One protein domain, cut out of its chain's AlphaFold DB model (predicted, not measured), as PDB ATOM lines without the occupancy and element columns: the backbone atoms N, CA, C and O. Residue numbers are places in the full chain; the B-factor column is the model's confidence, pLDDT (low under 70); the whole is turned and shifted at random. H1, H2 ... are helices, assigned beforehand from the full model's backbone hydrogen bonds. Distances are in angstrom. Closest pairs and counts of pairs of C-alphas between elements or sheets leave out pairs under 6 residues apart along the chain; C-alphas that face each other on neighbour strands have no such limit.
ATOM      1  N   TRP A  20     -17.374 -16.618  39.868       83.25
ATOM      2  CA  TRP A  20     -17.233 -15.276  40.442       83.25
ATOM      3  C   TRP A  20     -18.578 -14.631  40.808       83.25
ATOM      4  O   TRP A  20     -18.661 -13.968  41.840       83.25
ATOM      5  N   ILE A  21     -19.644 -14.874  40.032       84.44
ATOM      6  CA  ILE A  21     -21.011 -14.412  40.351       84.44
ATOM      7  C   ILE A  21     -21.497 -15.107  41.624       84.44
ATOM      8  O   ILE A  21     -22.009 -14.465  42.540       84.44
ATOM      9  N   SER A  22     -21.297 -16.423  41.712       84.62
ATOM     10  CA  SER A  22     -21.711 -17.210  42.878       84.62
ATOM     11  C   SER A  22     -20.940 -16.806  44.142       84.62
ATOM     12  O   SER A  22     -21.536 -16.678  45.213       84.62
ATOM     13  N   HIS A  23     -19.638 -16.530  44.015       86.50
ATOM     14  CA  HIS A  23     -18.805 -15.999  45.094       86.50
ATOM     15  C   HIS A  23     -19.269 -14.606  45.549       86.50
ATOM     16  O   HIS A  23     -19.419 -14.370  46.747       86.50
ATOM     17  N   ALA A  24     -19.572 -13.710  44.607       88.00
ATOM     18  CA  ALA A  24     -20.073 -12.368  44.890       88.00
ATOM     19  C   ALA A  24     -21.436 -12.389  45.607       88.00
ATOM     20  O   ALA A  24     -21.617 -11.702  46.613       88.00
ATOM     21  N   MET A  25     -22.368 -13.240  45.160       88.44
ATOM     22  CA  MET A  25     -23.656 -13.442  45.835       88.44
ATOM     23  C   MET A  25     -23.477 -13.999  47.253       88.44
ATOM     24  O   MET A  25     -24.183 -13.586  48.172       88.44
ATOM     25  N   LYS A  26     -22.536 -14.932  47.454       89.25
ATOM     26  CA  LYS A  26     -22.225 -15.473  48.785       89.25
ATOM     27  C   LYS A  26     -21.672 -14.385  49.707       89.25
ATOM     28  O   LYS A  26     -22.139 -14.272  50.837       89.25
ATOM     29  N   ALA A  27     -20.733 -13.568  49.225       86.31
ATOM     30  CA  ALA A  27     -20.179 -12.451  49.986       86.31
ATOM     31  C   ALA A  27     -21.271 -11.447  50.386       86.31
ATOM     32  O   ALA A  27     -21.390 -11.123  51.562       86.31
ATOM     33  N   ALA A  28     -22.125 -11.037  49.443       89.00
ATOM     34  CA  ALA A  28     -23.224 -10.114  49.711       89.00
ATOM     35  C   ALA A  28     -24.204 -10.656  50.767       89.00
ATOM     36  O   ALA A  28     -24.552  -9.934  51.699       89.00
ATOM     37  N   LYS A  29     -24.599 -11.937  50.687       88.56
ATOM     38  CA  LYS A  29     -25.481 -12.571  51.685       88.56
ATOM     39  C   LYS A  29     -24.866 -12.589  53.084       88.56
ATOM     40  O   LYS A  29     -25.523 -12.186  54.036       88.56
ATOM     41  N   ILE A  30     -23.596 -12.984  53.194       86.25
ATOM     42  CA  ILE A  30     -22.873 -12.984  54.475       86.25
ATOM     43  C   ILE A  30     -22.811 -11.563  55.053       86.25
ATOM     44  O   ILE A  30     -23.084 -11.373  56.237       86.25
ATOM     45  N   THR A  31     -22.520 -10.550  54.228       83.12
ATOM     46  CA  THR A  31     -22.493  -9.153  54.692       83.12
ATOM     47  C   THR A  31     -23.877  -8.664  55.115       83.12
ATOM     48  O   THR A  31     -23.991  -7.971  56.120       83.12
ATOM     49  N   ALA A  32     -24.934  -9.027  54.384       86.25
ATOM     50  CA  ALA A  32     -26.309  -8.651  54.706       86.25
ATOM     51  C   ALA A  32     -26.777  -9.233  56.049       86.25
ATOM     52  O   ALA A  32     -27.508  -8.567  56.789       86.25
ATOM     53  N   ASP A  33     -26.359 -10.458  56.369       82.19
ATOM     54  CA  ASP A  33     -26.643 -11.093  57.655       82.19
ATOM     55  C   ASP A  33     -25.826 -10.471  58.790       82.19
ATOM     56  O   ASP A  33     -26.397 -10.145  59.830       82.19
ATOM     57  N   ALA A  34     -24.533 -10.215  58.567       79.12
ATOM     58  CA  ALA A  34     -23.673  -9.534  59.535       79.12
ATOM     59  C   ALA A  34     -24.172  -8.109  59.850       79.12
ATOM     60  O   ALA A  34     -24.179  -7.681  61.001       79.12
ATOM     61  N   ALA A  35     -24.686  -7.395  58.844       81.94
ATOM     62  CA  ALA A  35     -25.202  -6.036  58.987       81.94
ATOM     63  C   ALA A  35     -26.420  -5.921  59.923       81.94
ATOM     64  O   ALA A  35     -26.689  -4.837  60.433       81.94
ATOM     65  N   LYS A  36     -27.144  -7.018  60.201       78.19
ATOM     66  CA  LYS A  36     -28.262  -7.020  61.169       78.19
ATOM     67  C   LYS A  36     -27.811  -6.694  62.595       78.19
ATOM     68  O   LYS A  36     -28.641  -6.309  63.410       78.19
ATOM     69  N   MET A  37     -26.523  -6.867  62.889       72.12
ATOM     70  CA  MET A  37     -25.949  -6.634  64.213       72.12
ATOM     71  C   MET A  37     -25.506  -5.178  64.435       72.12
ATOM     72  O   MET A  37     -25.049  -4.863  65.531       72.12
ATOM     73  N   ILE A  38     -25.653  -4.291  63.436       70.50
ATOM     74  CA  ILE A  38     -25.222  -2.887  63.517       70.50
ATOM     75  C   ILE A  38     -26.430  -1.940  63.555       70.50
ATOM     76  O   ILE A  38     -27.179  -1.874  62.571       70.50
ATOM     77  N   PRO A  39     -26.608  -1.159  64.636       69.12
ATOM     78  CA  PRO A  39     -27.653  -0.142  64.702       69.12
ATOM     79  C   PRO A  39     -27.382   0.989  63.695       69.12
ATOM     80  O   PRO A  39     -26.234   1.319  63.419       69.12
ATOM     81  N   VAL A  40     -28.445   1.586  63.139       76.00
ATOM     82  CA  VAL A  40     -28.427   2.747  62.213       76.00
ATOM     83  C   VAL A  40     -27.783   2.500  60.834       76.00
ATOM     84  O   VAL A  40     -28.448   2.702  59.820       76.00
ATOM     85  N   ALA A  41     -26.538   2.019  60.754       80.31
ATOM     86  CA  ALA A  41     -25.829   1.777  59.489       80.31
ATOM     87  C   ALA A  41     -26.184   0.423  58.832       80.31
ATOM     88  O   ALA A  41     -26.177   0.286  57.604       80.31
ATOM     89  N   GLY A  42     -26.550  -0.578  59.641       80.19
ATOM     90  CA  GLY A  42     -26.889  -1.935  59.199       80.19
ATOM     91  C   GLY A  42     -27.975  -2.024  58.112       80.19
ATOM     92  O   GLY A  42     -27.781  -2.744  57.125       80.19
ATOM     93  N   PRO A  43     -29.095  -1.278  58.213       85.88
ATOM     94  CA  PRO A  43     -30.124  -1.241  57.174       85.88
ATOM     95  C   PRO A  43     -29.607  -0.823  55.790       85.88
ATOM     96  O   PRO A  43     -30.080  -1.360  54.786       85.88
ATOM     97  N   PHE A  44     -28.625   0.082  55.713       87.56
ATOM     98  CA  PHE A  44     -28.065   0.527  54.436       87.56
ATOM     99  C   PHE A  44     -27.188  -0.545  53.787       87.56
ATOM    100  O   PHE A  44     -27.370  -0.855  52.609       87.56
ATOM    101  N   ILE A  45     -26.312  -1.177  54.574       86.44
ATOM    102  CA  ILE A  45     -25.443  -2.271  54.117       86.44
ATOM    103  C   ILE A  45     -26.288  -3.457  53.642       86.44
ATOM    104  O   ILE A  45     -26.080  -3.975  52.542       86.44
ATOM    105  N   LYS A  46     -27.289  -3.856  54.439       88.56
ATOM    106  CA  LYS A  46     -28.240  -4.914  54.076       88.56
ATOM    107  C   LYS A  46     -29.017  -4.555  52.808       88.56
ATOM    108  O   LYS A  46     -29.183  -5.404  51.935       88.56
ATOM    109  N   GLY A  47     -29.470  -3.305  52.696       86.44
ATOM    110  CA  GLY A  47     -30.157  -2.789  51.514       86.44
ATOM    111  C   GLY A  47     -29.309  -2.925  50.249       86.44
ATOM    112  O   GLY A  47     -29.739  -3.575  49.299       86.44
ATOM    113  N   GLY A  48     -28.083  -2.395  50.262       87.88
ATOM    114  CA  GLY A  48     -27.164  -2.478  49.125       87.88
ATOM    115  C   GLY A  48     -26.777  -3.917  48.762       87.88
ATOM    116  O   GLY A  48     -26.765  -4.274  47.587       87.88
ATOM    117  N   ALA A  49     -26.541  -4.779  49.758       89.56
ATOM    118  CA  ALA A  49     -26.223  -6.193  49.545       89.56
ATOM    119  C   ALA A  49     -27.362  -6.982  48.880       89.56
ATOM    120  O   ALA A  49     -27.123  -7.764  47.955       89.56
ATOM    121  N   ASN A  50     -28.604  -6.753  49.310       90.38
ATOM    122  CA  ASN A  50     -29.777  -7.391  48.715       90.38
ATOM    123  C   ASN A  50     -30.028  -6.895  47.288       90.38
ATOM    124  O   ASN A  50     -30.274  -7.706  46.396       90.38
ATOM    125  N   ILE A  51     -29.902  -5.585  47.051       89.75
ATOM    126  CA  ILE A  51     -30.015  -5.000  45.709       89.75
ATOM    127  C   ILE A  51     -28.980  -5.617  44.767       89.75
ATOM    128  O   ILE A  51     -29.312  -6.029  43.659       89.75
ATOM    129  N   PHE A  52     -27.739  -5.760  45.225       90.94
ATOM    130  CA  PHE A  52     -26.694  -6.385  44.429       90.94
ATOM    131  C   PHE A  52     -26.985  -7.858  44.108       90.94
ATOM    132  O   PHE A  52     -26.753  -8.302  42.984       90.94
ATOM    133  N   CYS A  53     -27.561  -8.615  45.048       87.94
ATOM    134  CA  CYS A  53     -28.009  -9.982  44.772       87.94
ATOM    135  C   CYS A  53     -29.095 -10.024  43.685       87.94
ATOM    136  O   CYS A  53     -29.024 -10.887  42.810       87.94
ATOM    137  N   HIS A  54     -30.041  -9.078  43.696       86.12
ATOM    138  CA  HIS A  54     -31.059  -8.949  42.649       86.12
ATOM    139  C   HIS A  54     -30.471  -8.574  41.281       86.12
ATOM    140  O   HIS A  54     -30.961  -9.046  40.259       86.12
ATOM    141  N   ILE A  55     -29.400  -7.776  41.238       85.56
ATOM    142  CA  ILE A  55     -28.678  -7.452  39.994       85.56
ATOM    143  C   ILE A  55     -27.982  -8.697  39.423       85.56
ATOM    144  O   ILE A  55     -28.020  -8.941  38.218       85.56
ATOM    145  N   LEU A  56     -27.357  -9.510  40.278       85.75
ATOM    146  CA  LEU A  56     -26.600 -10.691  39.850       85.75
ATOM    147  C   LEU A  56     -27.479 -11.875  39.409       85.75
ATOM    148  O   LEU A  56     -27.004 -12.748  38.681       85.75
ATOM    149  N   GLU A  57     -28.745 -11.922  39.820       83.81
ATOM    150  CA  GLU A  57     -29.651 -13.044  39.554       83.81
ATOM    151  C   GLU A  57     -29.984 -13.222  38.051       83.81
ATOM    152  O   GLU A  57     -29.773 -14.327  37.535       83.81
ATOM    153  N   PRO A  58     -30.343 -12.166  37.288       77.06
ATOM    154  CA  PRO A  58     -30.436 -12.231  35.824       77.06
ATOM    155  C   PRO A  58     -29.095 -12.530  35.134       77.06
ATOM    156  O   PRO A  58     -29.041 -13.292  34.165       77.06
ATOM    157  N   LEU A  59     -27.987 -11.974  35.642       75.06
ATOM    158  CA  LEU A  59     -26.648 -12.170  35.069       75.06
ATOM    159  C   LEU A  59     -26.171 -13.620  35.198       75.06
ATOM    160  O   LEU A  59     -25.494 -14.132  34.304       75.06
ATOM    161  N   LYS A  60     -26.573 -14.323  36.262       76.50
ATOM    162  CA  LYS A  60     -26.281 -15.748  36.448       76.50
ATOM    163  C   LYS A  60     -26.890 -16.602  35.331       76.50
ATOM    164  O   LYS A  60     -26.222 -17.513  34.840       76.50
ATOM    165  N   GLN A  61     -28.111 -16.276  34.901       68.88
ATOM    166  CA  GLN A  61     -28.882 -17.033  33.906       68.88
ATOM    167  C   GLN A  61     -28.600 -16.638  32.445       68.88
ATOM    168  O   GLN A  61     -28.939 -17.401  31.542       68.88
ATOM    169  N   SER A  62     -27.962 -15.486  32.196       65.38
ATOM    170  CA  SER A  62     -27.603 -15.042  30.836       65.38
ATOM    171  C   SER A  62     -26.658 -16.038  30.127       65.38
ATOM    172  O   SER A  62     -26.078 -16.915  30.762       65.38
ATOM    173  N   LYS A  63     -26.460 -15.941  28.810       59.66
ATOM    174  CA  LYS A  63     -25.346 -16.615  28.100       59.66
ATOM    175  C   LYS A  63     -24.357 -15.626  27.485       59.66
ATOM    176  O   LYS A  63     -23.194 -15.971  27.319       59.66
ATOM    177  N   ASP A  64     -24.789 -14.386  27.270       59.50
ATOM    178  CA  ASP A  64     -24.000 -13.328  26.650       59.50
ATOM    179  C   ASP A  64     -23.722 -12.191  27.654       59.50
ATOM    180  O   ASP A  64     -24.485 -11.969  28.600       59.50
ATOM    181  N   ASN A  65     -22.625 -11.455  27.450       62.06
ATOM    182  CA  ASN A  65     -22.290 -10.183  28.121       62.06
ATOM    183  C   ASN A  65     -21.991 -10.207  29.636       62.06
ATOM    184  O   ASN A  65     -21.708  -9.153  30.204       62.06
ATOM    185  N   LYS A  66     -21.955 -11.377  30.291       71.31
ATOM    186  CA  LYS A  66     -21.591 -11.494  31.721       71.31
ATOM    187  C   LYS A  66     -20.192 -10.969  32.032       71.31
ATOM    188  O   LYS A  66     -19.985 -10.339  33.065       71.31
ATOM    189  N   GLU A  67     -19.247 -11.199  31.121       74.44
ATOM    190  CA  GLU A  67     -17.852 -10.786  31.295       74.44
ATOM    191  C   GLU A  67     -17.694  -9.258  31.366       74.44
ATOM    192  O   GLU A  67     -16.794  -8.782  32.048       74.44
ATOM    193  N   MET A  68     -18.608  -8.472  30.776       73.19
ATOM    194  CA  MET A  68     -18.574  -7.006  30.905       73.19
ATOM    195  C   MET A  68     -18.856  -6.522  32.335       73.19
ATOM    196  O   MET A  68     -18.412  -5.446  32.717       73.19
ATOM    197  N   PHE A  69     -19.569  -7.314  33.141       78.38
ATOM    198  CA  PHE A  69     -19.895  -6.988  34.535       78.38
ATOM    199  C   PHE A  69     -18.922  -7.604  35.544       78.38
ATOM    200  O   PHE A  69     -19.061  -7.372  36.749       78.38
ATOM    201  N   LYS A  70     -17.940  -8.382  35.083       84.62
ATOM    202  CA  LYS A  70     -17.037  -9.156  35.940       84.62
ATOM    203  C   LYS A  70     -16.195  -8.277  36.850       84.62
ATOM    204  O   LYS A  70     -16.224  -8.452  38.064       84.62
ATOM    205  N   GLU A  71     -15.511  -7.293  36.280       83.88
ATOM    206  CA  GLU A  71     -14.666  -6.366  37.037       83.88
ATOM    207  C   GLU A  71     -15.479  -5.522  38.027       83.88
ATOM    208  O   GLU A  71     -15.096  -5.384  39.186       83.88
ATOM    209  N   LEU A  72     -16.640  -5.000  37.607       87.81
ATOM    210  CA  LEU A  72     -17.536  -4.261  38.503       87.81
ATOM    211  C   LEU A  72     -18.000  -5.145  39.670       87.81
ATOM    212  O   LEU A  72     -17.965  -4.729  40.828       87.81
ATOM    213  N   THR A  73     -18.370  -6.392  39.381       88.00
ATOM    214  CA  THR A  73     -18.811  -7.355  40.396       88.00
ATOM    215  C   THR A  73     -17.699  -7.701  41.376       88.00
ATOM    216  O   THR A  73     -17.943  -7.782  42.579       88.00
ATOM    217  N   GLN A  74     -16.469  -7.874  40.896       87.06
ATOM    218  CA  GLN A  74     -15.306  -8.117  41.748       87.06
ATOM    219  C   GLN A  74     -14.991  -6.907  42.638       87.06
ATOM    220  O   GLN A  74     -14.745  -7.085  43.832       87.06
ATOM    221  N   SER A  75     -15.085  -5.684  42.109       86.44
ATOM    222  CA  SER A  75     -14.900  -4.449  42.883       86.44
ATOM    223  C   SER A  75     -15.944  -4.297  43.991       86.44
ATOM    224  O   SER A  75     -15.583  -4.051  45.141       86.44
ATOM    225  N   ILE A  76     -17.223  -4.542  43.692       89.62
ATOM    226  CA  ILE A  76     -18.299  -4.523  44.698       89.62
ATOM    227  C   ILE A  76     -18.111  -5.657  45.721       89.62
ATOM    228  O   ILE A  76     -18.272  -5.453  46.923       89.62
ATOM    229  N   THR A  77     -17.678  -6.842  45.279       88.56
ATOM    230  CA  THR A  77     -17.335  -7.957  46.183       88.56
ATOM    231  C   THR A  77     -16.228  -7.566  47.159       88.56
ATOM    232  O   THR A  77     -16.284  -7.926  48.335       88.56
ATOM    233  N   ARG A  78     -15.237  -6.787  46.711       85.56
ATOM    234  CA  ARG A  78     -14.169  -6.291  47.579       85.56
ATOM    235  C   ARG A  78     -14.690  -5.304  48.623       85.56
ATOM    236  O   ARG A  78     -14.273  -5.397  49.774       85.56
ATOM    237  N   VAL A  79     -15.627  -4.427  48.257       86.94
ATOM    238  CA  VAL A  79     -16.324  -3.544  49.210       86.94
ATOM    239  C   VAL A  79     -17.055  -4.366  50.276       86.94
ATOM    240  O   VAL A  79     -16.900  -4.087  51.462       86.94
ATOM    241  N   PHE A  80     -17.756  -5.442  49.900       85.56
ATOM    242  CA  PHE A  80     -18.394  -6.332  50.879       85.56
ATOM    243  C   PHE A  80     -17.407  -6.991  51.839       85.56
ATOM    244  O   PHE A  80     -17.725  -7.115  53.017       85.56
ATOM    245  N   GLN A  81     -16.227  -7.395  51.368       82.88
ATOM    246  CA  GLN A  81     -15.179  -7.956  52.229       82.88
ATOM    247  C   GLN A  81     -14.628  -6.918  53.217       82.88
ATOM    248  O   GLN A  81     -14.383  -7.248  54.376       82.88
ATOM    249  N   ILE A  82     -14.453  -5.667  52.779       81.69
ATOM    250  CA  ILE A  82     -14.018  -4.559  53.645       81.69
ATOM    251  C   ILE A  82     -15.081  -4.276  54.706       81.69
ATOM    252  O   ILE A  82     -14.756  -4.226  55.889       81.69
ATOM    253  N   LEU A  83     -16.350  -4.187  54.300       80.81
ATOM    254  CA  LEU A  83     -17.468  -4.022  55.225       80.81
ATOM    255  C   LEU A  83     -17.533  -5.190  56.213       80.81
ATOM    256  O   LEU A  83     -17.573  -4.945  57.404       80.81
ATOM    257  N   GLN A  84     -17.441  -6.449  55.775       77.38
ATOM    258  CA  GLN A  84     -17.404  -7.601  56.691       77.38
ATOM    259  C   GLN A  84     -16.287  -7.487  57.731       77.38
ATOM    260  O   GLN A  84     -16.538  -7.726  58.909       77.38
ATOM    261  N   LYS A  85     -15.083  -7.080  57.311       74.31
ATOM    262  CA  LYS A  85     -13.955  -6.864  58.222       74.31
ATOM    263  C   LYS A  85     -14.262  -5.756  59.235       74.31
ATOM    264  O   LYS A  85     -13.995  -5.938  60.420       74.31
ATOM    265  N   ALA A  86     -14.875  -4.661  58.787       69.88
ATOM    266  CA  ALA A  86     -15.306  -3.561  59.647       69.88
ATOM    267  C   ALA A  86     -16.344  -4.017  60.684       69.88
ATOM    268  O   ALA A  86     -16.176  -3.744  61.869       69.88
ATOM    269  N   ILE A  87     -17.354  -4.784  60.251       71.12
ATOM    270  CA  ILE A  87     -18.429  -5.334  61.093       71.12
ATOM    271  C   ILE A  87     -17.866  -6.307  62.139       71.12
ATOM    272  O   ILE A  87     -18.283  -6.288  63.291       71.12
ATOM    273  N   SER A  88     -16.904  -7.156  61.759       65.06
ATOM    274  CA  SER A  88     -16.281  -8.118  62.680       65.06
ATOM    275  C   SER A  88     -15.352  -7.480  63.716       65.06
ATOM    276  O   SER A  88     -15.077  -8.100  64.740       65.06
ATOM    277  N   GLY A  89     -14.855  -6.269  63.446       59.19
ATOM    278  CA  GLY A  89     -13.933  -5.543  64.321       59.19
ATOM    279  C   GLY A  89     -14.608  -4.596  65.314       59.19
ATOM    280  O   GLY A  89     -13.919  -4.088  66.187       59.19
ATOM    281  N   THR A  90     -15.921  -4.350  65.203       53.44
ATOM    282  CA  THR A  90     -16.639  -3.373  66.040       53.44
ATOM    283  C   THR A  90     -17.345  -4.049  67.226       53.44
ATOM    284  O   THR A  90     -18.293  -4.810  67.025       53.44
ATOM    285  N   PRO A  91     -16.979  -3.755  68.485       48.28
ATOM    286  CA  PRO A  91     -17.770  -4.157  69.639       48.28
ATOM    287  C   PRO A  91     -18.886  -3.139  69.857       48.28
ATOM    288  O   PRO A  91     -18.602  -2.046  70.318       48.28
ATOM    289  N   ARG A  92     -20.128  -3.506  69.506       49.50
ATOM    290  CA  ARG A  92     -21.442  -2.964  69.955       49.50
ATOM    291  C   ARG A  92     -21.628  -1.443  70.175       49.50
ATOM    292  O   ARG A  92     -22.658  -1.058  70.721       49.50
ATOM    293  N   ALA A  93     -20.701  -0.599  69.746       54.12
ATOM    294  CA  ALA A  93     -20.770   0.851  69.804       54.12
ATOM    295  C   ALA A  93     -21.533   1.388  68.590       54.12
ATOM    296  O   ALA A  93     -21.538   0.771  67.519       54.12
ATOM    297  N   GLU A  94     -22.192   2.531  68.766       56.12
ATOM    298  CA  GLU A  94     -22.903   3.188  67.674       56.12
ATOM    299  C   GLU A  94     -21.915   3.607  66.570       56.12
ATOM    300  O   GLU A  94     -20.863   4.183  66.861       56.12
ATOM    301  N   PRO A  95     -22.210   3.299  65.294       60.66
ATOM    302  CA  PRO A  95     -21.359   3.706  64.186       60.66
ATOM    303  C   PRO A  95     -21.315   5.232  64.055       60.66
ATOM    304  O   PRO A  95     -22.335   5.902  64.215       60.66
ATOM    305  N   SER A  96     -20.153   5.786  63.690       69.06
ATOM    306  CA  SER A  96     -20.028   7.233  63.476       69.06
ATOM    307  C   SER A  96     -20.961   7.724  62.358       69.06
ATOM    308  O   SER A  96     -21.320   6.984  61.430       69.06
ATOM    309  N   GLY A  97     -21.344   9.005  62.416       69.69
ATOM    310  CA  GLY A  97     -22.173   9.633  61.379       69.69
ATOM    311  C   GLY A  97     -21.555   9.526  59.978       69.69
ATOM    312  O   GLY A  97     -22.267   9.313  58.998       69.69
ATOM    313  N   GLU A  98     -20.224   9.570  59.885       71.88
ATOM    314  CA  GLU A  98     -19.482   9.412  58.631       71.88
ATOM    315  C   GLU A  98     -19.571   7.992  58.059       71.88
ATOM    316  O   GLU A  98     -19.811   7.830  56.863       71.88
ATOM    317  N   PHE A  99     -19.462   6.952  58.895       79.56
ATOM    318  CA  PHE A  99     -19.657   5.570  58.444       79.56
ATOM    319  C   PHE A  99     -21.081   5.327  57.964       79.56
ATOM    320  O   PHE A  99     -21.306   4.681  56.940       79.56
ATOM    321  N   THR A 100     -22.052   5.884  58.686       80.38
ATOM    322  CA  THR A 100     -23.465   5.809  58.310       80.38
ATOM    323  C   THR A 100     -23.701   6.472  56.955       80.38
ATOM    324  O   THR A 100     -24.382   5.896  56.103       80.38
ATOM    325  N   LYS A 101     -23.077   7.632  56.707       83.81
ATOM    326  CA  LYS A 101     -23.121   8.320  55.413       83.81
ATOM    327  C   LYS A 101     -22.500   7.477  54.295       83.81
ATOM    328  O   LYS A 101     -23.168   7.248  53.295       83.81
ATOM    329  N   MET A 102     -21.306   6.914  54.494       82.94
ATOM    330  CA  MET A 102     -20.667   6.020  53.513       82.94
ATOM    331  C   MET A 102     -21.521   4.780  53.197       82.94
ATOM    332  O   MET A 102     -21.634   4.367  52.042       82.94
ATOM    333  N   CYS A 103     -22.172   4.194  54.205       84.75
ATOM    334  CA  CYS A 103     -23.091   3.073  54.005       84.75
ATOM    335  C   CYS A 103     -24.356   3.493  53.236       84.75
ATOM    336  O   CYS A 103     -24.856   2.731  52.404       84.75
ATOM    337  N   SER A 104     -24.864   4.702  53.482       86.88
ATOM    338  CA  SER A 104     -25.970   5.290  52.719       86.88
ATOM    339  C   SER A 104     -25.579   5.549  51.260       86.88
ATOM    340  O   SER A 104     -26.328   5.182  50.353       86.88
ATOM    341  N   ASP A 105     -24.388   6.095  51.015       88.06
ATOM    342  CA  ASP A 105     -23.858   6.351  49.671       88.06
ATOM    343  C   ASP A 105     -23.660   5.042  48.896       88.06
ATOM    344  O   ASP A 105     -24.061   4.934  47.735       88.06
ATOM    345  N   PHE A 106     -23.163   3.995  49.566       90.06
ATOM    346  CA  PHE A 106     -23.115   2.641  49.014       90.06
ATOM    347  C   PHE A 106     -24.496   2.145  48.568       90.06
ATOM    348  O   PHE A 106     -24.651   1.654  47.446       90.06
ATOM    349  N   LYS A 107     -25.518   2.280  49.422       89.94
ATOM    350  CA  LYS A 107     -26.887   1.863  49.092       89.94
ATOM    351  C   LYS A 107     -27.433   2.649  47.895       89.94
ATOM    352  O   LYS A 107     -27.959   2.033  46.972       89.94
ATOM    353  N   SER A 108     -27.263   3.969  47.882       90.62
ATOM    354  CA  SER A 108     -27.694   4.845  46.784       90.62
ATOM    355  C   SER A 108     -27.035   4.462  45.452       90.62
ATOM    356  O   SER A 108     -27.698   4.382  44.414       90.62
ATOM    357  N   LEU A 109     -25.741   4.127  45.476       89.81
ATOM    358  CA  LEU A 109     -25.026   3.614  44.306       89.81
ATOM    359  C   LEU A 109     -25.599   2.280  43.814       89.81
ATOM    360  O   LEU A 109     -25.764   2.106  42.606       89.81
ATOM    361  N   MET A 110     -25.944   1.358  44.718       91.25
ATOM    362  CA  MET A 110     -26.586   0.091  44.347       91.25
ATOM    363  C   MET A 110     -27.995   0.300  43.768       91.25
ATOM    364  O   MET A 110     -28.344  -0.349  42.786       91.25
ATOM    365  N   GLU A 111     -28.792   1.220  44.317       88.25
ATOM    366  CA  GLU A 111     -30.129   1.565  43.801       88.25
ATOM    367  C   GLU A 111     -30.056   2.160  42.387       88.25
ATOM    368  O   GLU A 111     -30.808   1.754  41.495       88.25
ATOM    369  N   ARG A 112     -29.107   3.075  42.153       89.56
ATOM    370  CA  ARG A 112     -28.818   3.620  40.820       89.56
ATOM    371  C   ARG A 112     -28.383   2.528  39.844       89.56
ATOM    372  O   ARG A 112     -28.922   2.449  38.742       89.56
ATOM    373  N   LEU A 113     -27.462   1.661  40.266       87.62
ATOM    374  CA  LEU A 113     -26.993   0.546  39.449       87.62
ATOM    375  C   LEU A 113     -28.142  -0.405  39.093       87.62
ATOM    376  O   LEU A 113     -28.216  -0.844  37.953       87.62
ATOM    377  N   LEU A 114     -29.060  -0.693  40.021       84.88
ATOM    378  CA  LEU A 114     -30.237  -1.526  39.757       84.88
ATOM    379  C   LEU A 114     -31.160  -0.888  38.716       84.88
ATOM    380  O   LEU A 114     -31.609  -1.574  37.793       84.88
ATOM    381  N   LYS A 115     -31.426   0.418  38.840       84.25
ATOM    382  CA  LYS A 115     -32.246   1.165  37.880       84.25
ATOM    383  C   LYS A 115     -31.653   1.070  36.475       84.25
ATOM    384  O   LYS A 115     -32.352   0.677  35.543       84.25
ATOM    385  N   ASP A 116     -30.357   1.321  36.341       81.44
ATOM    386  CA  ASP A 116     -29.672   1.267  35.048       81.44
ATOM    387  C   ASP A 116     -29.492  -0.176  34.543       81.44
ATOM    388  O   ASP A 116     -29.530  -0.429  33.341       81.44
ATOM    389  N   HIS A 117     -29.406  -1.158  35.442       74.50
ATOM    390  CA  HIS A 117     -29.320  -2.574  35.086       74.50
ATOM    391  C   HIS A 117     -30.570  -3.082  34.358       74.50
ATOM    392  O   HIS A 117     -30.452  -3.877  33.426       74.50
ATOM    393  N   THR A 118     -31.765  -2.594  34.706       67.00
ATOM    394  CA  THR A 118     -32.991  -2.934  33.956       67.00
ATOM    395  C   THR A 118     -32.962  -2.417  32.510       67.00
ATOM    396  O   THR A 118     -33.462  -3.087  31.600       67.00
ATOM    397  N   LEU A 119     -32.297  -1.280  32.266       67.31
ATOM    398  CA  LEU A 119     -32.038  -0.758  30.922       67.31
ATOM    399  C   LEU A 119     -31.003  -1.621  30.190       67.31
ATOM    400  O   LEU A 119     -31.220  -1.979  29.037       67.31
ATOM    401  N   PHE A 120     -29.932  -2.046  30.870       67.81
ATOM    402  CA  PHE A 120     -28.931  -2.944  30.281       67.81
ATOM    403  C   PHE A 120     -29.570  -4.261  29.819       67.81
ATOM    404  O   PHE A 120     -29.422  -4.650  28.663       67.81
ATOM    405  N   VAL A 121     -30.341  -4.921  30.688       62.16
ATOM    406  CA  VAL A 121     -30.968  -6.224  30.401       62.16
ATOM    407  C   VAL A 121     -32.020  -6.140  29.287       62.16
ATOM    408  O   VAL A 121     -32.077  -7.037  28.447       62.16
ATOM    409  N   SER A 122     -32.821  -5.070  29.238       61.69
ATOM    410  CA  SER A 122     -33.827  -4.875  28.179       61.69
ATOM    411  C   SER A 122     -33.206  -4.535  26.817       61.69
ATOM    412  O   SER A 122     -33.694  -4.993  25.782       61.69
ATOM    413  N   GLU A 123     -32.090  -3.802  26.785       58.09
ATOM    414  CA  GLU A 123     -31.397  -3.450  25.541       58.09
ATOM    415  C   GLU A 123     -30.652  -4.639  24.904       58.09
ATOM    416  O   GLU A 123     -30.601  -4.731  23.669       58.09
ATOM    417  N   PHE A 124     -30.148  -5.585  25.710       56.28
ATOM    418  CA  PHE A 124     -29.445  -6.791  25.238       56.28
ATOM    419  C   PHE A 124     -30.335  -7.809  24.508       56.28
ATOM    420  O   PHE A 124     -29.811  -8.684  23.822       56.28
ATOM    421  N   GLN A 125     -31.661  -7.690  24.597       53.81
ATOM    422  CA  GLN A 125     -32.607  -8.572  23.900       53.81
ATOM    423  C   GLN A 125     -32.976  -8.084  22.479       53.81
ATOM    424  O   GLN A 125     -33.795  -8.707  21.805       53.81
ATOM    425  N   SER A 126     -32.386  -6.981  21.988       54.12
ATOM    426  CA  SER A 126     -32.731  -6.352  20.697       54.12
ATOM    427  C   SER A 126     -31.709  -6.599  19.556       54.12
ATOM    428  O   SER A 126     -30.556  -6.940  19.790       54.12
ATOM    429  N   ARG A 127     -32.158  -6.472  18.290       53.66
ATOM    430  CA  ARG A 127     -31.516  -6.949  17.028       53.66
ATOM    431  C   ARG A 127     -30.042  -6.511  16.747       53.66
ATOM    432  O   ARG A 127     -29.635  -5.424  17.154       53.66
ATOM    433  N   PRO A 128     -29.286  -7.251  15.889       49.12
ATOM    434  CA  PRO A 128     -27.810  -7.367  15.940       49.12
ATOM    435  C   PRO A 128     -26.936  -6.225  15.382       49.12
ATOM    436  O   PRO A 128     -25.724  -6.248  15.591       49.12
ATOM    437  N   ILE A 129     -27.482  -5.243  14.655       41.09
ATOM    438  CA  ILE A 129     -26.671  -4.190  13.991       41.09
ATOM    439  C   ILE A 129     -26.635  -2.884  14.812       41.09
ATOM    440  O   ILE A 129     -25.700  -2.097  14.698       41.09
ATOM    441  N   ARG A 130     -27.587  -2.684  15.736       45.16
ATOM    442  CA  ARG A 130     -27.595  -1.552  16.690       45.16
ATOM    443  C   ARG A 130     -26.724  -1.794  17.933       45.16
ATOM    444  O   ARG A 130     -26.556  -0.892  18.746       45.16
ATOM    445  N   THR A 131     -26.170  -2.994  18.074       49.50
ATOM    446  CA  THR A 131     -25.497  -3.510  19.275       49.50
ATOM    447  C   THR A 131     -24.086  -2.959  19.475       49.50
ATOM    448  O   THR A 131     -23.665  -2.804  20.614       49.50
ATOM    449  N   TYR A 132     -23.360  -2.604  18.406       43.53
ATOM    450  CA  TYR A 132     -21.956  -2.178  18.524       43.53
ATOM    451  C   TYR A 132     -21.811  -0.767  19.122       43.53
ATOM    452  O   TYR A 132     -21.157  -0.599  20.147       43.53
ATOM    453  N   LEU A 133     -22.521   0.226  18.567       42.22
ATOM    454  CA  LEU A 133     -22.531   1.608  19.083       42.22
ATOM    455  C   LEU A 133     -23.166   1.719  20.482       42.22
ATOM    456  O   LEU A 133     -22.840   2.610  21.260       42.22
ATOM    457  N   ARG A 134     -24.072   0.798  20.830       55.72
ATOM    458  CA  ARG A 134     -24.712   0.752  22.155       55.72
ATOM    459  C   ARG A 134     -23.860   0.022  23.195       55.72
ATOM    460  O   ARG A 134     -23.867   0.423  24.353       55.72
ATOM    461  N   SER A 135     -23.060  -0.964  22.781       59.66
ATOM    462  CA  SER A 135     -22.084  -1.643  23.644       59.66
ATOM    463  C   SER A 135     -21.028  -0.683  24.192       59.66
ATOM    464  O   SER A 135     -20.586  -0.867  25.322       59.66
ATOM    465  N   GLU A 136     -20.637   0.345  23.437       61.53
ATOM    466  CA  GLU A 136     -19.689   1.359  23.910       61.53
ATOM    467  C   GLU A 136     -20.306   2.288  24.963       61.53
ATOM    468  O   GLU A 136     -19.681   2.555  25.988       61.53
ATOM    469  N   LYS A 137     -21.570   2.686  24.776       66.75
ATOM    470  CA  LYS A 137     -22.325   3.460  25.771       66.75
ATOM    471  C   LYS A 137     -22.533   2.670  27.069       66.75
ATOM    472  O   LYS A 137     -22.352   3.219  28.153       66.75
ATOM    473  N   ILE A 138     -22.863   1.381  26.966       68.69
ATOM    474  CA  ILE A 138     -22.994   0.481  28.123       68.69
ATOM    475  C   ILE A 138     -21.643   0.293  28.821       68.69
ATOM    476  O   ILE A 138     -21.575   0.405  30.043       68.69
ATOM    477  N   ARG A 139     -20.554   0.104  28.065       72.81
ATOM    478  CA  ARG A 139     -19.194   0.033  28.617       72.81
ATOM    479  C   ARG A 139     -18.823   1.315  29.365       72.81
ATOM    480  O   ARG A 139     -18.348   1.227  30.487       72.81
ATOM    481  N   GLY A 140     -19.119   2.489  28.804       75.50
ATOM    482  CA  GLY A 140     -18.896   3.777  29.469       75.50
ATOM    483  C   GLY A 140     -19.689   3.934  30.772       75.50
ATOM    484  O   GLY A 140     -19.147   4.402  31.772       75.50
ATOM    485  N   MET A 141     -20.950   3.484  30.804       78.38
ATOM    486  CA  MET A 141     -21.759   3.487  32.030       78.38
ATOM    487  C   MET A 141     -21.207   2.522  33.088       78.38
ATOM    488  O   MET A 141     -21.090   2.906  34.251       78.38
ATOM    489  N   ILE A 142     -20.804   1.306  32.700       81.56
ATOM    490  CA  ILE A 142     -20.164   0.342  33.610       81.56
ATOM    491  C   ILE A 142     -18.852   0.914  34.159       81.56
ATOM    492  O   ILE A 142     -18.640   0.858  35.368       81.56
ATOM    493  N   SER A 143     -18.016   1.534  33.322       80.69
ATOM    494  CA  SER A 143     -16.766   2.169  33.758       80.69
ATOM    495  C   SER A 143     -16.988   3.325  34.733       80.69
ATOM    496  O   SER A 143     -16.217   3.488  35.677       80.69
ATOM    497  N   LYS A 144     -18.080   4.086  34.582       86.38
ATOM    498  CA  LYS A 144     -18.476   5.093  35.576       86.38
ATOM    499  C   LYS A 144     -18.797   4.450  36.929       86.38
ATOM    500  O   LYS A 144     -18.272   4.890  37.944       86.38
ATOM    501  N   TYR A 145     -19.593   3.378  36.947       87.94
ATOM    502  CA  TYR A 145     -19.894   2.649  38.185       87.94
ATOM    503  C   TYR A 145     -18.658   1.988  38.802       87.94
ATOM    504  O   TYR A 145     -18.542   1.943  40.024       87.94
ATOM    505  N   GLN A 146     -17.713   1.513  37.987       84.12
ATOM    506  CA  GLN A 146     -16.428   1.012  38.478       84.12
ATOM    507  C   GLN A 146     -15.645   2.110  39.207       84.12
ATOM    508  O   GLN A 146     -15.124   1.843  40.288       84.12
ATOM    509  N   LYS A 147     -15.614   3.332  38.655       86.75
ATOM    510  CA  LYS A 147     -14.956   4.494  39.270       86.75
ATOM    511  C   LYS A 147     -15.647   4.935  40.565       86.75
ATOM    512  O   LYS A 147     -14.980   5.109  41.580       86.75
ATOM    513  N   ASP A 148     -16.977   5.049  40.556       87.00
ATOM    514  CA  ASP A 148     -17.757   5.416  41.748       87.00
ATOM    515  C   ASP A 148     -17.528   4.390  42.885       87.00
ATOM    516  O   ASP A 148     -17.318   4.758  44.041       87.00
ATOM    517  N   ILE A 149     -17.489   3.089  42.557       87.50
ATOM    518  CA  ILE A 149     -17.209   2.015  43.522       87.50
ATOM    519  C   ILE A 149     -15.748   1.999  43.978       87.50
ATOM    520  O   ILE A 149     -15.497   1.676  45.140       87.50
ATOM    521  N   SER A 150     -14.777   2.332  43.121       81.88
ATOM    522  CA  SER A 150     -13.375   2.419  43.548       81.88
ATOM    523  C   SER A 150     -13.151   3.567  44.525       81.88
ATOM    524  O   SER A 150     -12.471   3.354  45.523       81.88
ATOM    525  N   THR A 151     -13.778   4.724  44.297       83.31
ATOM    526  CA  THR A 151     -13.718   5.861  45.227       83.31
ATOM    527  C   THR A 151     -14.346   5.500  46.569       83.31
ATOM    528  O   THR A 151     -13.682   5.588  47.593       83.31
ATOM    529  N   LEU A 152     -15.561   4.940  46.566       84.88
ATOM    530  CA  LEU A 152     -16.201   4.469  47.798       84.88
ATOM    531  C   LEU A 152     -15.346   3.422  48.537       84.88
ATOM    532  O   LEU A 152     -15.296   3.397  49.765       84.88
ATOM    533  N   ARG A 153     -14.678   2.529  47.797       83.94
ATOM    534  CA  ARG A 153     -13.767   1.534  48.372       83.94
ATOM    535  C   ARG A 153     -12.578   2.206  49.056       83.94
ATOM    536  O   ARG A 153     -12.198   1.761  50.132       83.94
ATOM    537  N   GLU A 154     -11.969   3.201  48.423       78.31
ATOM    538  CA  GLU A 154     -10.837   3.950  48.977       78.31
ATOM    539  C   GLU A 154     -11.240   4.678  50.261       78.31
ATOM    540  O   GLU A 154     -10.572   4.503  51.281       78.31
ATOM    541  N   ASP A 155     -12.394   5.346  50.254       75.75
ATOM    542  CA  ASP A 155     -12.950   6.031  51.426       75.75
ATOM    543  C   ASP A 155     -13.246   5.049  52.574       75.75
ATOM    544  O   ASP A 155     -12.867   5.283  53.723       75.75
ATOM    545  N   LEU A 156     -13.850   3.891  52.273       75.19
ATOM    546  CA  LEU A 156     -14.124   2.845  53.266       75.19
ATOM    547  C   LEU A 156     -12.848   2.209  53.827       75.19
ATOM    548  O   LEU A 156     -12.793   1.911  55.019       75.19
ATOM    549  N   VAL A 157     -11.826   1.973  52.999       76.06
ATOM    550  CA  VAL A 157     -10.531   1.446  53.463       76.06
ATOM    551  C   VAL A 157      -9.850   2.456  54.375       76.06
ATOM    552  O   VAL A 157      -9.354   2.063  55.433       76.06
ATOM    553  N   LEU A 158      -9.865   3.736  54.000       71.25
ATOM    554  CA  LEU A 158      -9.330   4.822  54.811       71.25
ATOM    555  C   LEU A 158     -10.045   4.877  56.166       71.25
ATOM    556  O   LEU A 158      -9.395   4.788  57.206       71.25
ATOM    557  N   TYR A 159     -11.380   4.885  56.162       71.38
ATOM    558  CA  TYR A 159     -12.185   4.898  57.380       71.38
ATOM    559  C   TYR A 159     -11.940   3.680  58.275       71.38
ATOM    560  O   TYR A 159     -11.748   3.831  59.480       71.38
ATOM    561  N   CYS A 160     -11.935   2.468  57.712       64.19
ATOM    562  CA  CYS A 160     -11.739   1.248  58.494       64.19
ATOM    563  C   CYS A 160     -10.336   1.195  59.102       64.19
ATOM    564  O   CYS A 160     -10.194   0.751  60.237       64.19
ATOM    565  N   THR A 161      -9.318   1.659  58.374       62.34
ATOM    566  CA  THR A 161      -7.935   1.730  58.869       62.34
ATOM    567  C   THR A 161      -7.819   2.719  60.028       62.34
ATOM    568  O   THR A 161      -7.253   2.378  61.059       62.34
ATOM    569  N   VAL A 162      -8.433   3.898  59.908       57.94
ATOM    570  CA  VAL A 162      -8.437   4.925  60.963       57.94
ATOM    571  C   VAL A 162      -9.268   4.491  62.179       57.94
ATOM    572  O   VAL A 162      -8.827   4.618  63.317       57.94
ATOM    573  N   SER A 163     -10.448   3.908  61.963       57.28
ATOM    574  CA  SER A 163     -11.374   3.539  63.046       57.28
ATOM    575  C   SER A 163     -10.915   2.317  63.837       57.28
ATOM    576  O   SER A 163     -11.040   2.298  65.060       57.28
ATOM    577  N   THR A 164     -10.346   1.306  63.169       53.78
ATOM    578  CA  THR A 164      -9.703   0.187  63.882       53.78
ATOM    579  C   THR A 164      -8.494   0.659  64.684       53.78
ATOM    580  O   THR A 164      -8.239   0.113  65.755       53.78
ATOM    581  N   HIS A 165      -7.807   1.716  64.244       45.31
ATOM    582  CA  HIS A 165      -6.710   2.293  65.007       45.31
ATOM    583  C   HIS A 165      -7.180   3.041  66.268       45.31
ATOM    584  O   HIS A 165      -6.612   2.849  67.344       45.31
ATOM    585  N   LEU A 166      -8.255   3.826  66.167       42.00
ATOM    586  CA  LEU A 166      -8.866   4.505  67.319       42.00
ATOM    587  C   LEU A 166      -9.449   3.504  68.337       42.00
ATOM    588  O   LEU A 166      -9.305   3.682  69.546       42.00
ATOM    589  N   GLN A 167     -10.038   2.394  67.876       44.38
ATOM    590  CA  GLN A 167     -10.558   1.351  68.773       44.38
ATOM    591  C   GLN A 167      -9.451   0.570  69.494       44.38
ATOM    592  O   GLN A 167      -9.595   0.274  70.678       44.38
ATOM    593  N   VAL A 168      -8.323   0.276  68.840       42.75
ATOM    594  CA  VAL A 168      -7.170  -0.371  69.497       42.75
ATOM    595  C   VAL A 168      -6.541   0.537  70.567       42.75
ATOM    596  O   VAL A 168      -6.002   0.032  71.553       42.75
TER     597      VAL A 168
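What this domain is: This is residues 20 to 168 of the 869 residues of an uncharacterized protein of Sphaerobolus stellatus (strain SS14) (UniProt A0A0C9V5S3). Five helices form an up-and-down bundle, each against the one before, ringed as H1, H2, H4, H5, H3. H5, the longest, makes most of the rod's length. The printed part has 149 residues and no named strand: all helix, compact, radius of gyration of the C-alphas 16.5 A, spans 58 by 24 by 22 A.

Where its parts are: H1 is residues 20 to 37, from C-alpha 20 at (-17.233, -15.276, 40.442). H2 is residues 42 to 61, H3 66 to 89, H4 97 to 123. H5, residues 131 to 168, spans 53.6 A to C-alpha 168 at (-7.170, -0.371, 69.497).

How they stand to each other: H1 and H2, a hairpin, touch at a shallow 20 degrees, closest C-alphas Ala 32 and Lys 46, 4.3 A. H3 and H5 touch, closest C-alphas Leu 72 and Gln 146, 5.4 A. O i to N i+4 pairs are within hydrogen-bond range for instance in 13 of 16 in H2.

The domain as a whole: The printed part has no cut and no long link; 47 residues, among them 118 to 138, are under pLDDT 70.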